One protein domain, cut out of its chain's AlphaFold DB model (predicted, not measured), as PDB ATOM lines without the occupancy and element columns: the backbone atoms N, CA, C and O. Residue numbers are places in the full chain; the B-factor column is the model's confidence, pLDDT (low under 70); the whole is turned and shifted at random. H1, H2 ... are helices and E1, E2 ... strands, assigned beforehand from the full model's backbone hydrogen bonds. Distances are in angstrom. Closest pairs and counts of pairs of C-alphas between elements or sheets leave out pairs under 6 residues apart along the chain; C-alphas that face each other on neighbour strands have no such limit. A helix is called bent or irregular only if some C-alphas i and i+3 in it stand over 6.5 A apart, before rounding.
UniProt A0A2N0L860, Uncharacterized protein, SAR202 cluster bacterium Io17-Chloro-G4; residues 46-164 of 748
ATOM      1  N   THR A  46     180.834 100.588 156.388       48.97
ATOM      2  CA  THR A  46     182.009 101.417 156.699       48.97
ATOM      3  C   THR A  46     181.817 102.742 155.985       48.97
ATOM      4  O   THR A  46     181.607 102.745 154.773       48.97
ATOM      5  N   VAL A  47     181.880 103.851 156.718       55.09
ATOM      6  CA  VAL A  47     181.845 105.179 156.103       55.09
ATOM      7  C   VAL A  47     183.254 105.496 155.614       55.09
ATOM      8  O   VAL A  47     184.160 105.681 156.425       55.09
ATOM      9  N   ASP A  48     183.443 105.519 154.295       60.53
ATOM     10  CA  ASP A  48     184.642 106.089 153.682       60.53
ATOM     11  C   ASP A  48     184.368 107.565 153.398       60.53
ATOM     12  O   ASP A  48     183.543 107.904 152.548       60.53
ATOM     13  N   THR A  49     185.015 108.454 154.150       63.81
ATOM     14  CA  THR A  49     184.868 109.898 153.930       63.81
ATOM     15  C   THR A  49     185.738 110.395 152.774       63.81
ATOM     16  O   THR A  49     185.612 111.557 152.395       63.81
ATOM     17  N   THR A  50     186.591 109.540 152.186       70.69
ATOM     18  CA  THR A  50     187.472 109.874 151.062       70.69
ATOM     19  C   THR A  50     187.028 109.183 149.773       70.69
ATOM     20  O   THR A  50     187.350 108.028 149.509       70.69
ATOM     21  N   ILE A  51     186.383 109.929 148.881       73.50
ATOM     22  CA  ILE A  51     185.876 109.402 147.610       73.50
ATOM     23  C   ILE A  51     186.875 109.700 146.491       73.50
ATOM     24  O   ILE A  51     187.343 110.831 146.330       73.50
ATOM     25  N   THR A  52     187.201 108.692 145.674       80.31
ATOM     26  CA  THR A  52     188.082 108.848 144.501       80.31
ATOM     27  C   THR A  52     187.293 108.617 143.207       80.31
ATOM     28  O   THR A  52     187.356 107.523 142.643       80.31
ATOM     29  N   PRO A  53     186.569 109.633 142.701       79.06
ATOM     30  CA  PRO A  53     185.640 109.443 141.596       79.06
ATOM     31  C   PRO A  53     186.368 109.144 140.279       79.06
ATOM     32  O   PRO A  53     187.426 109.699 139.952       79.06
ATOM     33  N   THR A  54     185.782 108.257 139.485       85.25
ATOM     34  CA  THR A  54     186.230 107.941 138.134       85.25
ATOM     35  C   THR A  54     185.881 109.074 137.159       85.25
ATOM     36  O   THR A  54     184.958 109.855 137.386       85.25
ATOM     37  N   PRO A  55     186.563 109.164 136.001       82.38
ATOM     38  CA  PRO A  55     186.224 110.164 134.987       82.38
ATOM     39  C   PRO A  55     184.786 110.079 134.452       82.38
ATOM     40  O   PRO A  55     184.286 111.074 133.939       82.38
ATOM     41  N   ALA A  56     184.150 108.904 134.515       85.12
ATOM     42  CA  ALA A  56     182.763 108.735 134.088       85.12
ATOM     43  C   ALA A  56     181.798 109.361 135.106       85.12
ATOM     44  O   ALA A  56     180.972 110.176 134.722       85.12
ATOM     45  N   GLU A  57     181.991 109.075 136.394       84.94
ATOM     46  CA  GLU A  57     181.181 109.635 137.487       84.94
ATOM     47  C   GLU A  57     181.319 111.158 137.579       84.94
ATOM     48  O   GLU A  57     180.337 111.867 137.767       84.94
ATOM     49  N   LEU A  58     182.523 111.690 137.346       83.31
ATOM     50  CA  LEU A  58     182.737 113.137 137.248       83.31
ATOM     51  C   LEU A  58     181.962 113.772 136.082       83.31
ATOM     52  O   LEU A  58     181.470 114.890 136.214       83.31
ATOM     53  N   SER A  59     181.831 113.064 134.956       83.50
ATOM     54  CA  SER A  59     181.020 113.523 133.823       83.50
ATOM     55  C   SER A  59     179.521 113.478 134.132       83.50
ATOM     56  O   SER A  59     178.787 114.339 133.649       83.50
ATOM     57  N   ASP A  60     179.067 112.492 134.906       86.25
ATOM     58  CA  ASP A  60     177.671 112.379 135.335       86.25
ATOM     59  C   ASP A  60     177.322 113.474 136.359       86.25
ATOM     60  O   ASP A  60     176.272 114.108 136.253       86.25
ATOM     61  N   LEU A  61     178.243 113.781 137.281       85.81
ATOM     62  CA  LEU A  61     178.133 114.903 138.217       85.81
ATOM     63  C   LEU A  61     178.039 116.255 137.491       85.81
ATOM     64  O   LEU A  61     177.186 117.076 137.823       85.81
ATOM     65  N   GLU A  62     178.895 116.492 136.489       84.50
ATOM     66  CA  GLU A  62     178.837 117.707 135.664       84.50
ATOM     67  C   GLU A  62     177.468 117.842 134.981       84.50
ATOM     68  O   GLU A  62     176.848 118.903 135.053       84.50
ATOM     69  N   ALA A  63     176.950 116.754 134.402       85.56
ATOM     70  CA  ALA A  63     175.640 116.736 133.756       85.56
ATOM     71  C   ALA A  63     174.472 116.968 134.736       85.56
ATOM     72  O   ALA A  63     173.464 117.563 134.351       85.56
ATOM     73  N   ALA A  64     174.595 116.520 135.990       85.94
ATOM     74  CA  ALA A  64     173.602 116.759 137.036       85.94
ATOM     75  C   ALA A  64     173.572 118.229 137.499       85.94
ATOM     76  O   ALA A  64     172.512 118.745 137.849       85.94
ATOM     77  N   LEU A  65     174.720 118.915 137.474       84.81
ATOM     78  CA  LEU A  65     174.875 120.281 137.989       84.81
ATOM     79  C   LEU A  65     174.741 121.375 136.926       84.81
ATOM     80  O   LEU A  65     174.330 122.490 137.254       84.81
ATOM     81  N   GLU A  66     175.036 121.077 135.659       83.69
ATOM     82  CA  GLU A  66     174.921 122.019 134.534       83.69
ATOM     83  C   GLU A  66     173.552 122.739 134.466       83.69
ATOM     84  O   GLU A  66     173.536 123.959 134.272       83.69
ATOM     85  N   PRO A  67     172.393 122.076 134.686       83.00
ATOM     86  CA  PRO A  67     171.086 122.739 134.644       83.00
ATOM     87  C   PRO A  67     170.857 123.759 135.769       83.00
ATOM     88  O   PRO A  67     169.957 124.592 135.655       83.00
ATOM     89  N   ILE A  68     171.631 123.663 136.851       80.31
ATOM     90  CA  ILE A  68     171.425 124.374 138.116       80.31
ATOM     91  C   ILE A  68     172.412 125.533 138.237       80.31
ATOM     92  O   ILE A  68     172.019 126.661 138.529       80.31
ATOM     93  N   VAL A  69     173.688 125.261 137.957       77.00
ATOM     94  CA  VAL A  69     174.788 126.223 138.109       77.00
ATOM     95  C   VAL A  69     175.052 127.011 136.818       77.00
ATOM     96  O   VAL A  69     175.549 128.137 136.866       77.00
ATOM     97  N   GLY A  70     174.655 126.469 135.660       74.31
ATOM     98  CA  GLY A  70     174.854 127.070 134.341       74.31
ATOM     99  C   GLY A  70     176.115 126.585 133.613       74.31
ATOM    100  O   GLY A  70     176.825 125.690 134.062       74.31
ATOM    101  N   VAL A  71     176.375 127.174 132.438       63.56
ATOM    102  CA  VAL A  71     177.502 126.813 131.559       63.56
ATOM    103  C   VAL A  71     178.774 127.550 131.992       63.56
ATOM    104  O   VAL A  71     178.746 128.774 132.055       63.56
ATOM    105  N   ASP A  72     179.840 126.791 132.285       69.75
ATOM    106  CA  ASP A  72     181.244 127.180 132.592       69.75
ATOM    107  C   ASP A  72     181.823 126.487 133.853       69.75
ATOM    108  O   ASP A  72     182.790 126.960 134.455       69.75
ATOM    109  N   LEU A  73     181.288 125.324 134.242       72.31
ATOM    110  CA  LEU A  73     181.904 124.474 135.261       72.31
ATOM    111  C   LEU A  73     183.183 123.803 134.730       72.31
ATOM    112  O   LEU A  73     183.233 123.321 133.601       72.31
ATOM    113  N   THR A  74     184.236 123.758 135.548       75.62
ATOM    114  CA  THR A  74     185.474 123.024 135.245       75.62
ATOM    115  C   THR A  74     185.710 121.935 136.282       75.62
ATOM    116  O   THR A  74     185.958 122.229 137.452       75.62
ATOM    117  N   LEU A  75     185.689 120.673 135.847       73.50
ATOM    118  CA  LEU A  75     186.014 119.520 136.686       73.50
ATOM    119  C   LEU A  75     187.483 119.533 137.126       73.50
ATOM    120  O   LEU A  75     188.407 119.676 136.318       73.50
ATOM    121  N   THR A  76     187.698 119.308 138.416       68.50
ATOM    122  CA  THR A  76     189.013 119.077 139.013       68.50
ATOM    123  C   THR A  76     189.119 117.624 139.455       68.50
ATOM    124  O   THR A  76     188.223 117.090 140.082       68.50
ATOM    125  N   PHE A  77     190.211 116.941 139.121       62.91
ATOM    126  CA  PHE A  77     190.424 115.566 139.581       62.91
ATOM    127  C   PHE A  77     191.107 115.610 140.950       62.91
ATOM    128  O   PHE A  77     192.336 115.569 141.031       62.91
ATOM    129  N   ALA A  78     190.313 115.744 142.008       66.12
ATOM    130  CA  ALA A  78     190.758 115.656 143.393       66.12
ATOM    131  C   ALA A  78     189.879 114.647 144.151       66.12
ATOM    132  O   ALA A  78     188.697 114.531 143.822       66.12
ATOM    133  N   PRO A  79     190.434 113.905 145.127       68.56
ATOM    134  CA  PRO A  79     189.617 113.161 146.076       68.56
ATOM    135  C   PRO A  79     188.650 114.109 146.790       68.56
ATOM    136  O   PRO A  79     189.033 115.232 147.126       68.56
ATOM    137  N   VAL A  80     187.420 113.656 147.006       66.56
ATOM    138  CA  VAL A  80     186.421 114.371 147.806       66.56
ATOM    139  C   VAL A  80     186.557 113.885 149.240       66.56
ATOM    140  O   VAL A  80     186.459 112.687 149.481       66.56
ATOM    141  N   GLU A  81     186.812 114.801 150.169       69.62
ATOM    142  CA  GLU A  81     186.859 114.515 151.605       69.62
ATOM    143  C   GLU A  81     185.607 115.107 152.250       69.62
ATOM    144  O   GLU A  81     185.385 116.313 152.158       69.62
ATOM    145  N   ILE A  82     184.769 114.271 152.860       67.00
ATOM    146  CA  ILE A  82     183.571 114.727 153.569       67.00
ATOM    147  C   ILE A  82     184.007 115.392 154.872       67.00
ATOM    148  O   ILE A  82     184.631 114.768 155.729       67.00
ATOM    149  N   ILE A  83     183.673 116.670 155.022       69.00
ATOM    150  CA  ILE A  83     184.091 117.486 156.158       69.00
ATOM    151  C   ILE A  83     182.940 117.533 157.162       69.00
ATOM    152  O   ILE A  83     181.887 118.105 156.885       69.00
ATOM    153  N   SER A  84     183.156 116.963 158.346       61.50
ATOM    154  CA  SER A  84     182.264 117.116 159.500       61.50
ATOM    155  C   SER A  84     182.854 118.153 160.458       61.50
ATOM    156  O   SER A  84     184.056 118.142 160.741       61.50
ATOM    157  N   SER A  85     182.034 119.091 160.929       58.50
ATOM    158  CA  SER A  85     182.441 120.029 161.975       58.50
ATOM    159  C   SER A  85     182.191 119.419 163.359       58.50
ATOM    160  O   SER A  85     181.191 118.760 163.601       58.50
ATOM    161  N   VAL A  86     183.091 119.700 164.304       48.41
ATOM    162  CA  VAL A  86     183.042 119.211 165.700       48.41
ATOM    163  C   VAL A  86     181.986 119.914 166.573       48.41
ATOM    164  O   VAL A  86     182.011 119.801 167.800       48.41
ATOM    165  N   THR A  87     181.117 120.737 165.980       50.75
ATOM    166  CA  THR A  87     180.098 121.502 166.716       50.75
ATOM    167  C   THR A  87     178.736 120.818 166.552       50.75
ATOM    168  O   THR A  87     178.317 120.621 165.418       50.75
ATOM    169  N   PRO A  88     178.009 120.487 167.630       46.84
ATOM    170  CA  PRO A  88     176.642 119.967 167.528       46.84
ATOM    171  C   PRO A  88     175.733 120.840 166.654       46.84
ATOM    172  O   PRO A  88     175.768 122.065 166.790       46.84
ATOM    173  N   GLY A  89     174.955 120.217 165.759       51.94
ATOM    174  CA  GLY A  89     174.081 120.905 164.797       51.94
ATOM    175  C   GLY A  89     174.822 121.640 163.672       51.94
ATOM    176  O   GLY A  89     174.285 122.572 163.080       51.94
ATOM    177  N   SER A  90     176.091 121.299 163.415       60.41
ATOM    178  CA  SER A  90     176.861 121.916 162.330       60.41
ATOM    179  C   SER A  90     176.727 121.177 161.003       60.41
ATOM    180  O   SER A  90     176.405 119.995 160.951       60.41
ATOM    181  N   GLU A  91     176.980 121.915 159.925       70.69
ATOM    182  CA  GLU A  91     176.848 121.435 158.553       70.69
ATOM    183  C   GLU A  91     177.832 120.289 158.265       70.69
ATOM    184  O   GLU A  91     179.032 120.406 158.537       70.69
ATOM    185  N   LEU A  92     177.340 119.193 157.674       72.69
ATOM    186  CA  LEU A  92     178.189 118.204 157.012       72.69
ATOM    187  C   LEU A  92     178.426 118.670 155.573       72.69
ATOM    188  O   LEU A  92     177.492 118.793 154.784       72.69
ATOM    189  N   THR A  93     179.677 118.965 155.231       78.06
ATOM    190  CA  THR A  93     180.035 119.542 153.933       78.06
ATOM    191  C   THR A  93     180.671 118.492 153.034       78.06
ATOM    192  O   THR A  93     181.697 117.902 153.371       78.06
ATOM    193  N   ILE A  94     180.107 118.313 151.841       81.00
ATOM    194  CA  ILE A  94     180.680 117.502 150.766       81.00
ATOM    195  C   ILE A  94     181.243 118.468 149.708       81.00
ATOM    196  O   ILE A  94     180.470 119.056 148.940       81.00
ATOM    197  N   PRO A  95     182.571 118.687 149.662       80.69
ATOM    198  CA  PRO A  95     183.186 119.536 148.653       80.69
ATOM    199  C   PRO A  95     183.127 118.837 147.293       80.69
ATOM    200  O   PRO A  95     183.739 117.793 147.076       80.69
ATOM    201  N   LEU A  96     182.386 119.412 146.353       82.31
ATOM    202  CA  LEU A  96     182.261 118.875 145.007       82.31
ATOM    203  C   LEU A  96     183.480 119.297 144.171       82.31
ATOM    204  O   LEU A  96     183.902 120.455 144.221       82.31
ATOM    205  N   PRO A  97     184.051 118.386 143.363       75.94
ATOM    206  CA  PRO A  97     185.314 118.592 142.658       75.94
ATOM    207  C   PRO A  97     185.149 119.456 141.390       75.94
ATOM    208  O   PRO A  97     185.634 119.118 140.308       75.94
ATOM    209  N   LEU A  98     184.461 120.589 141.502       74.12
ATOM    210  CA  LEU A  98     184.094 121.491 140.413       74.12
ATOM    211  C   LEU A  98     184.565 122.899 140.718       74.12
ATOM    212  O   LEU A  98     184.478 123.337 141.855       74.12
ATOM    213  N   THR A  99     185.017 123.617 139.691       71.50
ATOM    214  CA  THR A  99     185.397 125.026 139.802       71.50
ATOM    215  C   THR A  99     184.582 125.923 138.871       71.50
ATOM    216  O   THR A  99     184.193 125.485 137.790       71.50
ATOM    217  N   GLY A 100     184.342 127.177 139.266       68.88
ATOM    218  CA  GLY A 100     183.659 128.185 138.437       68.88
ATOM    219  C   GLY A 100     182.195 128.462 138.797       68.88
ATOM    220  O   GLY A 100     181.538 129.209 138.074       68.88
ATOM    221  N   ALA A 101     181.688 127.907 139.901       70.56
ATOM    222  CA  ALA A 101     180.342 128.199 140.393       70.56
ATOM    223  C   ALA A 101     180.265 129.613 141.019       70.56
ATOM    224  O   ALA A 101     181.186 129.998 141.747       70.56
ATOM    225  N   PRO A 102     179.209 130.410 140.763       69.62
ATOM    226  CA  PRO A 102     178.982 131.664 141.481       69.62
ATOM    227  C   PRO A 102     178.655 131.429 142.970       69.62
ATOM    228  O   PRO A 102     178.199 130.359 143.354       69.62
ATOM    229  N   GLU A 103     178.860 132.448 143.809       71.00
ATOM    230  CA  GLU A 103     178.603 132.410 145.266       71.00
ATOM    231  C   GLU A 103     177.100 132.379 145.641       71.00
ATOM    232  O   GLU A 103     176.751 132.368 146.819       71.00
ATOM    233  N   GLU A 104     176.189 132.410 144.663       68.69
ATOM    234  CA  GLU A 104     174.740 132.478 144.895       68.69
ATOM    235  C   GLU A 104     174.118 131.089 145.140       68.69
ATOM    236  O   GLU A 104     174.617 130.079 144.656       68.69
ATOM    237  N   LEU A 105     172.993 131.041 145.868       65.81
ATOM    238  CA  LEU A 105     172.210 129.815 146.077       65.81
ATOM    239  C   LEU A 105     171.526 129.377 144.774       65.81
ATOM    240  O   LEU A 105     170.865 130.185 144.114       65.81
ATOM    241  N   PHE A 106     171.608 128.086 144.450       69.38
ATOM    242  CA  PHE A 106     171.058 127.545 143.208       69.38
ATOM    243  C   PHE A 106     169.799 126.704 143.432       69.38
ATOM    244  O   PHE A 106     169.896 125.683 144.100       69.38
ATOM    245  N   PRO A 107     168.641 127.044 142.843       68.69
ATOM    246  CA  PRO A 107     167.442 126.216 142.942       68.69
ATOM    247  C   PRO A 107     167.482 125.028 141.963       68.69
ATOM    248  O   PRO A 107     167.698 125.221 140.767       68.69
ATOM    249  N   GLY A 108     167.181 123.811 142.431       72.50
ATOM    250  CA  GLY A 108     166.973 122.643 141.557       72.50
ATOM    251  C   GLY A 108     167.374 121.306 142.180       72.50
ATOM    252  O   GLY A 108     168.202 121.264 143.072       72.50
ATOM    253  N   ASN A 109     166.787 120.196 141.725       82.06
ATOM    254  CA  ASN A 109     167.185 118.876 142.224       82.06
ATOM    255  C   ASN A 109     168.512 118.438 141.594       82.06
ATOM    256  O   ASN A 109     168.625 118.381 140.371       82.06
ATOM    257  N   ILE A 110     169.462 118.062 142.436       83.56
ATOM    258  CA  ILE A 110     170.698 117.365 142.107       83.56
ATOM    259  C   ILE A 110     170.568 115.897 142.485       83.56
ATOM    260  O   ILE A 110     170.350 115.597 143.659       83.56
ATOM    261  N   ASN A 111     170.791 115.018 141.508       88.62
ATOM    262  CA  ASN A 111     170.919 113.582 141.728       88.62
ATOM    263  C   ASN A 111     172.208 113.084 141.053       88.62
ATOM    264  O   ASN A 111     172.359 113.276 139.843       88.62
ATOM    265  N   PHE A 112     173.128 112.467 141.795       87.75
ATOM    266  CA  PHE A 112     174.372 111.914 141.243       87.75
ATOM    267  C   PHE A 112     174.909 110.750 142.078       87.75
ATOM    268  O   PHE A 112     174.594 110.621 143.253       87.75
ATOM    269  N   VAL A 113     175.805 109.967 141.471       86.62
ATOM    270  CA  VAL A 113     176.542 108.893 142.146       86.62
ATOM    271  C   VAL A 113     178.044 109.119 141.974       86.62
ATOM    272  O   VAL A 113     178.513 109.308 140.850       86.62
ATOM    273  N   LEU A 114     178.795 109.099 143.077       82.19
ATOM    274  CA  LEU A 114     180.259 109.151 143.107       82.19
ATOM    275  C   LEU A 114     180.793 107.962 143.918       82.19
ATOM    276  O   LEU A 114     180.745 107.991 145.145       82.19
ATOM    277  N   ASP A 115     181.334 106.941 143.250       84.00
ATOM    278  CA  ASP A 115     181.775 105.691 143.880       84.00
ATOM    279  C   ASP A 115     180.632 105.015 144.669       84.00
ATOM    280  O   ASP A 115     179.680 104.514 144.068       84.00
ATOM    281  N   ASN A 116     180.691 105.026 146.001       73.62
ATOM    282  CA  ASN A 116     179.660 104.505 146.900       73.62
ATOM    283  C   ASN A 116     178.739 105.588 147.488       73.62
ATOM    284  O   ASN A 116     177.896 105.260 148.317       73.62
ATOM    285  N   LEU A 117     178.903 106.852 147.090       79.44
ATOM    286  CA  LEU A 117     178.070 107.967 147.528       79.44
ATOM    287  C   LEU A 117     176.959 108.222 146.504       79.44
ATOM    288  O   LEU A 117     177.231 108.748 145.423       79.44
ATOM    289  N   ASP A 118     175.718 107.884 146.847       87.25
ATOM    290  CA  ASP A 118     174.531 108.273 146.072       87.25
ATOM    291  C   ASP A 118     173.865 109.474 146.751       87.25
ATOM    292  O   ASP A 118     173.587 109.443 147.949       87.25
ATOM    293  N   VAL A 119     173.658 110.554 146.003       87.56
ATOM    294  CA  VAL A 119     173.014 111.774 146.490       87.56
ATOM    295  C   VAL A 119     171.760 112.005 145.671       87.56
ATOM    296  O   VAL A 119     171.843 112.220 144.463       87.56
ATOM    297  N   GLU A 120     170.612 112.049 146.339       90.50
ATOM    298  CA  GLU A 120     169.330 112.438 145.758       90.50
ATOM    299  C   GLU A 120     168.750 113.624 146.523       90.50
ATOM    300  O   GLU A 120     168.718 113.630 147.753       90.50
ATOM    301  N   THR A 121     168.265 114.638 145.807       87.62
ATOM    302  CA  THR A 121     167.608 115.793 146.433       87.62
ATOM    303  C   THR A 121     166.151 115.919 146.010       87.62
ATOM    304  O   THR A 121     165.774 115.753 144.847       87.62
ATOM    305  N   THR A 122     165.313 116.278 146.976       82.50
ATOM    306  CA  THR A 122     163.873 116.495 146.802       82.50
ATOM    307  C   THR A 122     163.504 117.933 147.145       82.50
ATOM    308  O   THR A 122     164.102 118.545 148.027       82.50
ATOM    309  N   GLY A 123     162.518 118.491 146.429       77.31
ATOM    310  CA  GLY A 123     161.991 119.836 146.693       77.31
ATOM    311  C   GLY A 123     162.853 121.004 146.194       77.31
ATOM    312  O   GLY A 123     162.636 122.136 146.610       77.31
ATOM    313  N   GLY A 124     163.795 120.764 145.281       66.81
ATOM    314  CA  GLY A 124     164.628 121.800 144.666       66.81
ATOM    315  C   GLY A 124     165.833 122.209 145.507       66.81
ATOM    316  O   GLY A 124     166.170 123.387 145.457       66.81
ATOM    317  N   ILE A 125     166.443 121.240 146.213       70.25
ATOM    318  CA  ILE A 125     167.439 121.334 147.306       70.25
ATOM    319  C   ILE A 125     166.865 121.512 148.721       70.25
ATOM    320  O   ILE A 125     167.601 121.865 149.622       70.25
ATOM    321  N   SER A 126     165.578 121.290 148.991       79.44
ATOM    322  CA  SER A 126     165.116 121.431 150.386       79.44
ATOM    323  C   SER A 126     165.634 120.304 151.283       79.44
ATOM    324  O   SER A 126     165.881 120.511 152.461       79.44
ATOM    325  N   THR A 127     165.789 119.109 150.716       84.81
ATOM    326  CA  THR A 127     166.199 117.894 151.432       84.81
ATOM    327  C   THR A 127     167.132 117.074 150.553       84.81
ATOM    328  O   THR A 127     166.888 116.975 149.347       84.81
ATOM    329  N   ALA A 128     168.169 116.490 151.145       86.88
ATOM    330  CA  ALA A 128     169.044 115.510 150.518       86.88
ATOM    331  C   ALA A 128     168.945 114.171 151.247       86.88
ATOM    332  O   ALA A 128     168.855 114.123 152.472       86.88
ATOM    333  N   THR A 129     169.004 113.101 150.469       89.44
ATOM    334  CA  THR A 129     169.255 111.739 150.925       89.44
ATOM    335  C   THR A 129     170.627 111.350 150.393       89.44
ATOM    336  O   THR A 129     170.845 111.357 149.183       89.44
ATOM    337  N   VAL A 130     171.562 111.074 151.297       85.00
ATOM    338  CA  VAL A 130     172.946 110.710 150.994       85.00
ATOM    339  C   VAL A 130     173.174 109.279 151.453       85.00
ATOM    340  O   VAL A 130     173.278 109.007 152.648       85.00
ATOM    341  N   GLN A 131     173.218 108.350 150.511       85.69
ATOM    342  CA  GLN A 131     173.391 106.934 150.790       85.69
ATOM    343  C   GLN A 131     174.873 106.557 150.712       85.69
ATOM    344  O   GLN A 131     175.512 106.754 149.680       85.69
ATOM    345  N   PHE A 132     175.403 106.005 151.806       74.69
ATOM    346  CA  PHE A 132     176.780 105.496 151.895       74.69
ATOM    347  C   PHE A 132     176.856 103.983 151.653       74.69
ATOM    348  O   PHE A 132     177.877 103.463 151.200       74.69
ATOM    349  N   ASP A 133     175.772 103.283 152.004       74.50
ATOM    350  CA  ASP A 133     175.556 101.845 151.846       74.50
ATOM    351  C   ASP A 133     174.035 101.572 151.737       74.50
ATOM    352  O   ASP A 133     173.246 102.371 152.251       74.50
ATOM    353  N   PRO A 134     173.572 100.467 151.114       75.31
ATOM    354  CA  PRO A 134     172.177 100.011 151.148       75.31
ATOM    355  C   PRO A 134     171.425 100.154 152.478       75.31
ATOM    356  O   PRO A 134     170.207 100.313 152.460       75.31
ATOM    357  N   VAL A 135     172.129 100.081 153.603       75.62
ATOM    358  CA  VAL A 135     171.555 100.089 154.958       75.62
ATOM    359  C   VAL A 135     171.824 101.381 155.737       75.62
ATOM    360  O   VAL A 135     171.337 101.510 156.860       75.62
ATOM    361  N   LEU A 136     172.632 102.298 155.186       79.12
ATOM    362  CA  LEU A 136     173.120 103.499 155.865       79.12
ATOM    363  C   LEU A 136     172.932 104.738 154.990       79.12
ATOM    364  O   LEU A 136     173.626 104.938 153.986       79.12
ATOM    365  N   THR A 137     172.032 105.601 155.438       85.31
ATOM    366  CA  THR A 137     171.597 106.791 154.721       85.31
ATOM    367  C   THR A 137     171.646 107.991 155.652       85.31
ATOM    368  O   THR A 137     171.261 107.893 156.808       85.31
ATOM    369  N   VAL A 138     172.100 109.138 155.161       84.56
ATOM    370  CA  VAL A 138     171.958 110.418 155.855       84.56
ATOM    371  C   VAL A 138     170.872 111.225 155.165       84.56
ATOM    372  O   VAL A 138     170.969 111.498 153.971       84.56
ATOM    373  N   GLN A 139     169.844 111.607 155.910       88.75
ATOM    374  CA  GLN A 139     168.846 112.571 155.472       88.75
ATOM    375  C   GLN A 139     169.161 113.925 156.100       88.75
ATOM    376  O   GLN A 139     169.460 114.001 157.282       88.75
ATOM    377  N   ALA A 140     169.133 114.998 155.321       87.75
ATOM    378  CA  ALA A 140     169.443 116.330 155.828       87.75
ATOM    379  C   ALA A 140     168.726 117.409 155.019       87.75
ATOM    380  O   ALA A 140     168.341 117.187 153.865       87.75
ATOM    381  N   GLU A 141     168.598 118.600 155.592       87.38
ATOM    382  CA  GLU A 141     168.366 119.799 154.794       87.38
ATOM    383  C   GLU A 141     169.627 120.111 153.984       87.38
ATOM    384  O   GLU A 141     170.740 119.826 154.424       87.38
ATOM    385  N   VAL A 142     169.483 120.649 152.771       86.50
ATOM    386  CA  VAL A 142     170.634 120.826 151.880       86.50
ATOM    387  C   VAL A 142     170.733 122.235 151.321       86.50
ATOM    388  O   VAL A 142     169.752 122.888 150.983       86.50
ATOM    389  N   SER A 143     171.960 122.727 151.206       84.19
ATOM    390  CA  SER A 143     172.257 123.950 150.477       84.19
ATOM    391  C   SER A 143     173.499 123.773 149.617       84.19
ATOM    392  O   SER A 143     174.400 122.990 149.917       84.19
ATOM    393  N   LEU A 144     173.530 124.497 148.503       80.94
ATOM    394  CA  LEU A 144     174.683 124.565 147.618       80.94
ATOM    395  C   LEU A 144     175.308 125.938 147.751       80.94
ATOM    396  O   LEU A 144     174.645 126.938 147.469       80.94
ATOM    397  N   ALA A 145     176.577 125.980 148.125       77.75
ATOM    398  CA  ALA A 145     177.321 127.223 148.233       77.75
ATOM    399  C   ALA A 145     178.582 127.164 147.369       77.75
ATOM    400  O   ALA A 145     179.371 126.222 147.459       77.75
ATOM    401  N   GLY A 146     178.786 128.188 146.539       74.69
ATOM    402  CA  GLY A 146     180.101 128.449 145.959       74.69
ATOM    403  C   GLY A 146     181.108 128.820 147.055       74.69
ATOM    404  O   GLY A 146     180.739 129.364 148.093       74.69
ATOM    405  N   THR A 147     182.386 128.530 146.830       73.62
ATOM    406  CA  THR A 147     183.486 128.863 147.748       73.62
ATOM    407  C   THR A 147     184.425 129.900 147.133       73.62
ATOM    408  O   THR A 147     184.572 129.976 145.911       73.62
ATOM    409  N   ASP A 148     185.134 130.650 147.981       66.94
ATOM    410  CA  ASP A 148     186.118 131.675 147.586       66.94
ATOM    411  C   ASP A 148     187.248 131.127 146.685       66.94
ATOM    412  O   ASP A 148     187.880 131.874 145.932       66.94
ATOM    413  N   GLU A 149     187.510 129.814 146.738       65.56
ATOM    414  CA  GLU A 149     188.494 129.112 145.898       65.56
ATOM    415  C   GLU A 149     187.901 128.596 144.571       65.56
ATOM    416  O   GLU A 149     188.517 127.793 143.872       65.56
ATOM    417  N   ALA A 150     186.722 129.105 144.197       58.03
ATOM    418  CA  ALA A 150     185.918 128.729 143.038       58.03
ATOM    419  C   ALA A 150     185.285 127.329 143.100       58.03
ATOM    420  O   ALA A 150     184.671 126.948 142.111       58.03
ATOM    421  N   GLY A 151     185.394 126.597 144.214       74.31
ATOM    422  CA  GLY A 151     184.780 125.281 144.447       74.31
ATOM    423  C   GLY A 151     183.268 125.331 144.714       74.31
ATOM    424  O   GLY A 151     182.766 126.390 145.087       74.31
ATOM    425  N   LEU A 152     182.553 124.210 144.585       79.56
ATOM    426  CA  LEU A 152     181.140 124.078 144.982       79.56
ATOM    427  C   LEU A 152     181.020 123.140 146.191       79.56
ATOM    428  O   LEU A 152     181.535 122.031 146.142       79.56
ATOM    429  N   ASN A 153     180.317 123.554 147.242       84.62
ATOM    430  CA  ASN A 153     180.047 122.731 148.419       84.62
ATOM    431  C   ASN A 153     178.574 122.334 148.475       84.62
ATOM    432  O   ASN A 153     177.694 123.176 148.280       84.62
ATOM    433  N   LEU A 154     178.323 121.064 148.786       84.38
ATOM    434  CA  LEU A 154     177.022 120.571 149.217       84.38
ATOM    435  C   LEU A 154     177.020 120.542 150.748       84.38
ATOM    436  O   LEU A 154     177.709 119.721 151.349       84.38
ATOM    437  N   ASN A 155     176.293 121.463 151.370       84.94
ATOM    438  CA  ASN A 155     176.190 121.561 152.821       84.94
ATOM    439  C   ASN A 155     174.899 120.890 153.280       84.94
ATOM    440  O   ASN A 155     173.825 121.233 152.787       84.94
ATOM    441  N   LEU A 156     175.018 119.958 154.216       84.50
ATOM    442  CA  LEU A 156     173.914 119.237 154.828       84.50
ATOM    443  C   LEU A 156     173.687 119.785 156.243       84.50
ATOM    444  O   LEU A 156     174.537 119.593 157.112       84.50
ATOM    445  N   THR A 157     172.578 120.486 156.467       84.50
ATOM    446  CA  THR A 157     172.155 120.993 157.782       84.50
ATOM    447  C   THR A 157     171.237 119.988 158.473       84.50
ATOM    448  O   THR A 157     170.464 119.297 157.811       84.50
ATOM    449  N   ASP A 158     171.340 119.904 159.802       81.25
ATOM    450  CA  ASP A 158     170.574 118.984 160.658       81.25
ATOM    451  C   ASP A 158     170.571 117.522 160.159       81.25
ATOM    452  O   ASP A 158     169.514 116.945 159.895       81.25
ATOM    453  N   PRO A 159     171.757 116.906 159.970       82.50
ATOM    454  CA  PRO A 159     171.845 115.562 159.421       82.50
ATOM    455  C   PRO A 159     171.271 114.510 160.379       82.50
ATOM    456  O   PRO A 159     171.645 114.422 161.548       82.50
ATOM    457  N   GLN A 160     170.422 113.646 159.839       84.25
ATOM    458  CA  GLN A 160     169.864 112.466 160.487       84.25
ATOM    459  C   GLN A 160     170.430 111.206 159.834       84.25
ATOM    460  O   GLN A 160     170.327 111.012 158.624       84.25
ATOM    461  N   LEU A 161     171.053 110.344 160.631       83.38
ATOM    462  CA  LEU A 161     171.478 109.016 160.221       83.38
ATOM    463  C   LEU A 161     170.299 108.057 160.287       83.38
ATOM    464  O   LEU A 161     169.908 107.604 161.361       83.38
ATOM    465  N   ILE A 162     169.808 107.678 159.121       85.94
ATOM    466  CA  ILE A 162     168.831 106.617 158.959       85.94
ATOM    467  C   ILE A 162     169.584 105.318 158.705       85.94
ATOM    468  O   ILE A 162     170.334 105.161 157.737       85.94
ATOM    469  N   PHE A 163     169.379 104.371 159.604       83.00
ATOM    470  CA  PHE A 163     170.062 103.099 159.624       83.00
ATOM    471  C   PHE A 163     169.050 101.957 159.751       83.00
ATOM    472  O   PHE A 163     168.439 101.758 160.801       83.00
ATOM    473  N   THR A 164     168.901 101.181 158.679       87.00
ATOM    474  CA  THR A 164     167.938 100.073 158.591       87.00
ATOM    475  C   THR A 164     168.695  98.776 158.294       87.00
ATOM    476  O   THR A 164     168.918  98.437 157.126       87.00
TER     477      THR A 164
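AT A GLANCE: This is residues 46 to 164 of the 748 residues of an uncharacterized protein of SAR202 cluster bacterium Io17-Chloro-G4 (UniProt A0A2N0L860). One strongly curled sheet of six strands bends round like part of a barrel, and the helix H1 packs on it, touching the edge strand E2 and near the other edge strand, E1. Beyond E1, residues 80 to 84 run beside that edge, and residues 50 to 51 pair with 80 to 81 in turn. The printed part has 119 residues, with one named helix and six named strands in the order H1 E1 E2 E3 E4 E5 E6; the sheet, E1 E6 E5 E4 E3 E2, is antiparallel throughout, and the class is mixed, helices and strands. It is compact, with a radius of gyration of the C-alphas of 13.4 A and spans of 39 by 27 by 27 A.

IN THESE COORDINATES: H1 holds residues 55 to 69, 20.0 A long, beginning at C-alpha 55 (186.224, 110.164, 134.987). It is irregular, but only just: C-alphas 64 and 67 are 6.9 A apart. E1 is residues 92 to 99, 19.9 A, beginning at C-alpha 92 (178.189, 118.204, 157.012). E2, residues 111 to 114, and E3, residues 117 to 122, are 10.4 A and 16.6 A long. E4, residues 127 to 133, is 18.6 A. E5, residues 136 to 146, is 27.7 A and bends by 71 degrees at residue 141. E6, residues 151 to 163, is 30.6 A, bends by 75 degrees at residue 158 and ends at C-alpha 163 (170.062, 103.099, 159.624).

HOW THE PARTS SIT: In the sheet, E1 and E6 are antiparallel at 148 degrees, with N 94 and O 154 2.8 A apart. E2 to E6 form a meander, each strand the antiparallel neighbour of the one before, and each two in succession form a hairpin. N and O pairs within hydrogen-bond range are N 114 and O 117 at 2.8 A for E2 and E3, N 129 and O 120 at 2.8 A for E3 and E4, N 130 and O 138 at 2.8 A for E4 and E5, and N 143 and O 155 at 2.9 A for E5 and E6. H1 is on the sheet at a height of 7.0 A. It lies over E2, only just, with 3 of its C-alphas falling on that strand, and runs along the strands, at 26 degrees to E2 on the local plane. H1 and E2 touch; their closest C-alphas are those of Leu 61 and Phe 112, 5.7 A apart. In H1, 9 of 11 O i to N i+4 pairs are within hydrogen-bond range. E1 and E2 are apart.

THE WHOLE: The two C-alphas farthest apart, those of Asp 72 and Thr 164, are 39.8 A from each other. The printed part has no cut. The links from H1 to E1, 22 residues, and from E1 to E2, 11 residues, are long; the other four are tight. The mean pLDDT of the printed part is 76.3; 31 residues are under 70, among them residues 46 to 49, 76 to 90 and 104 to 107.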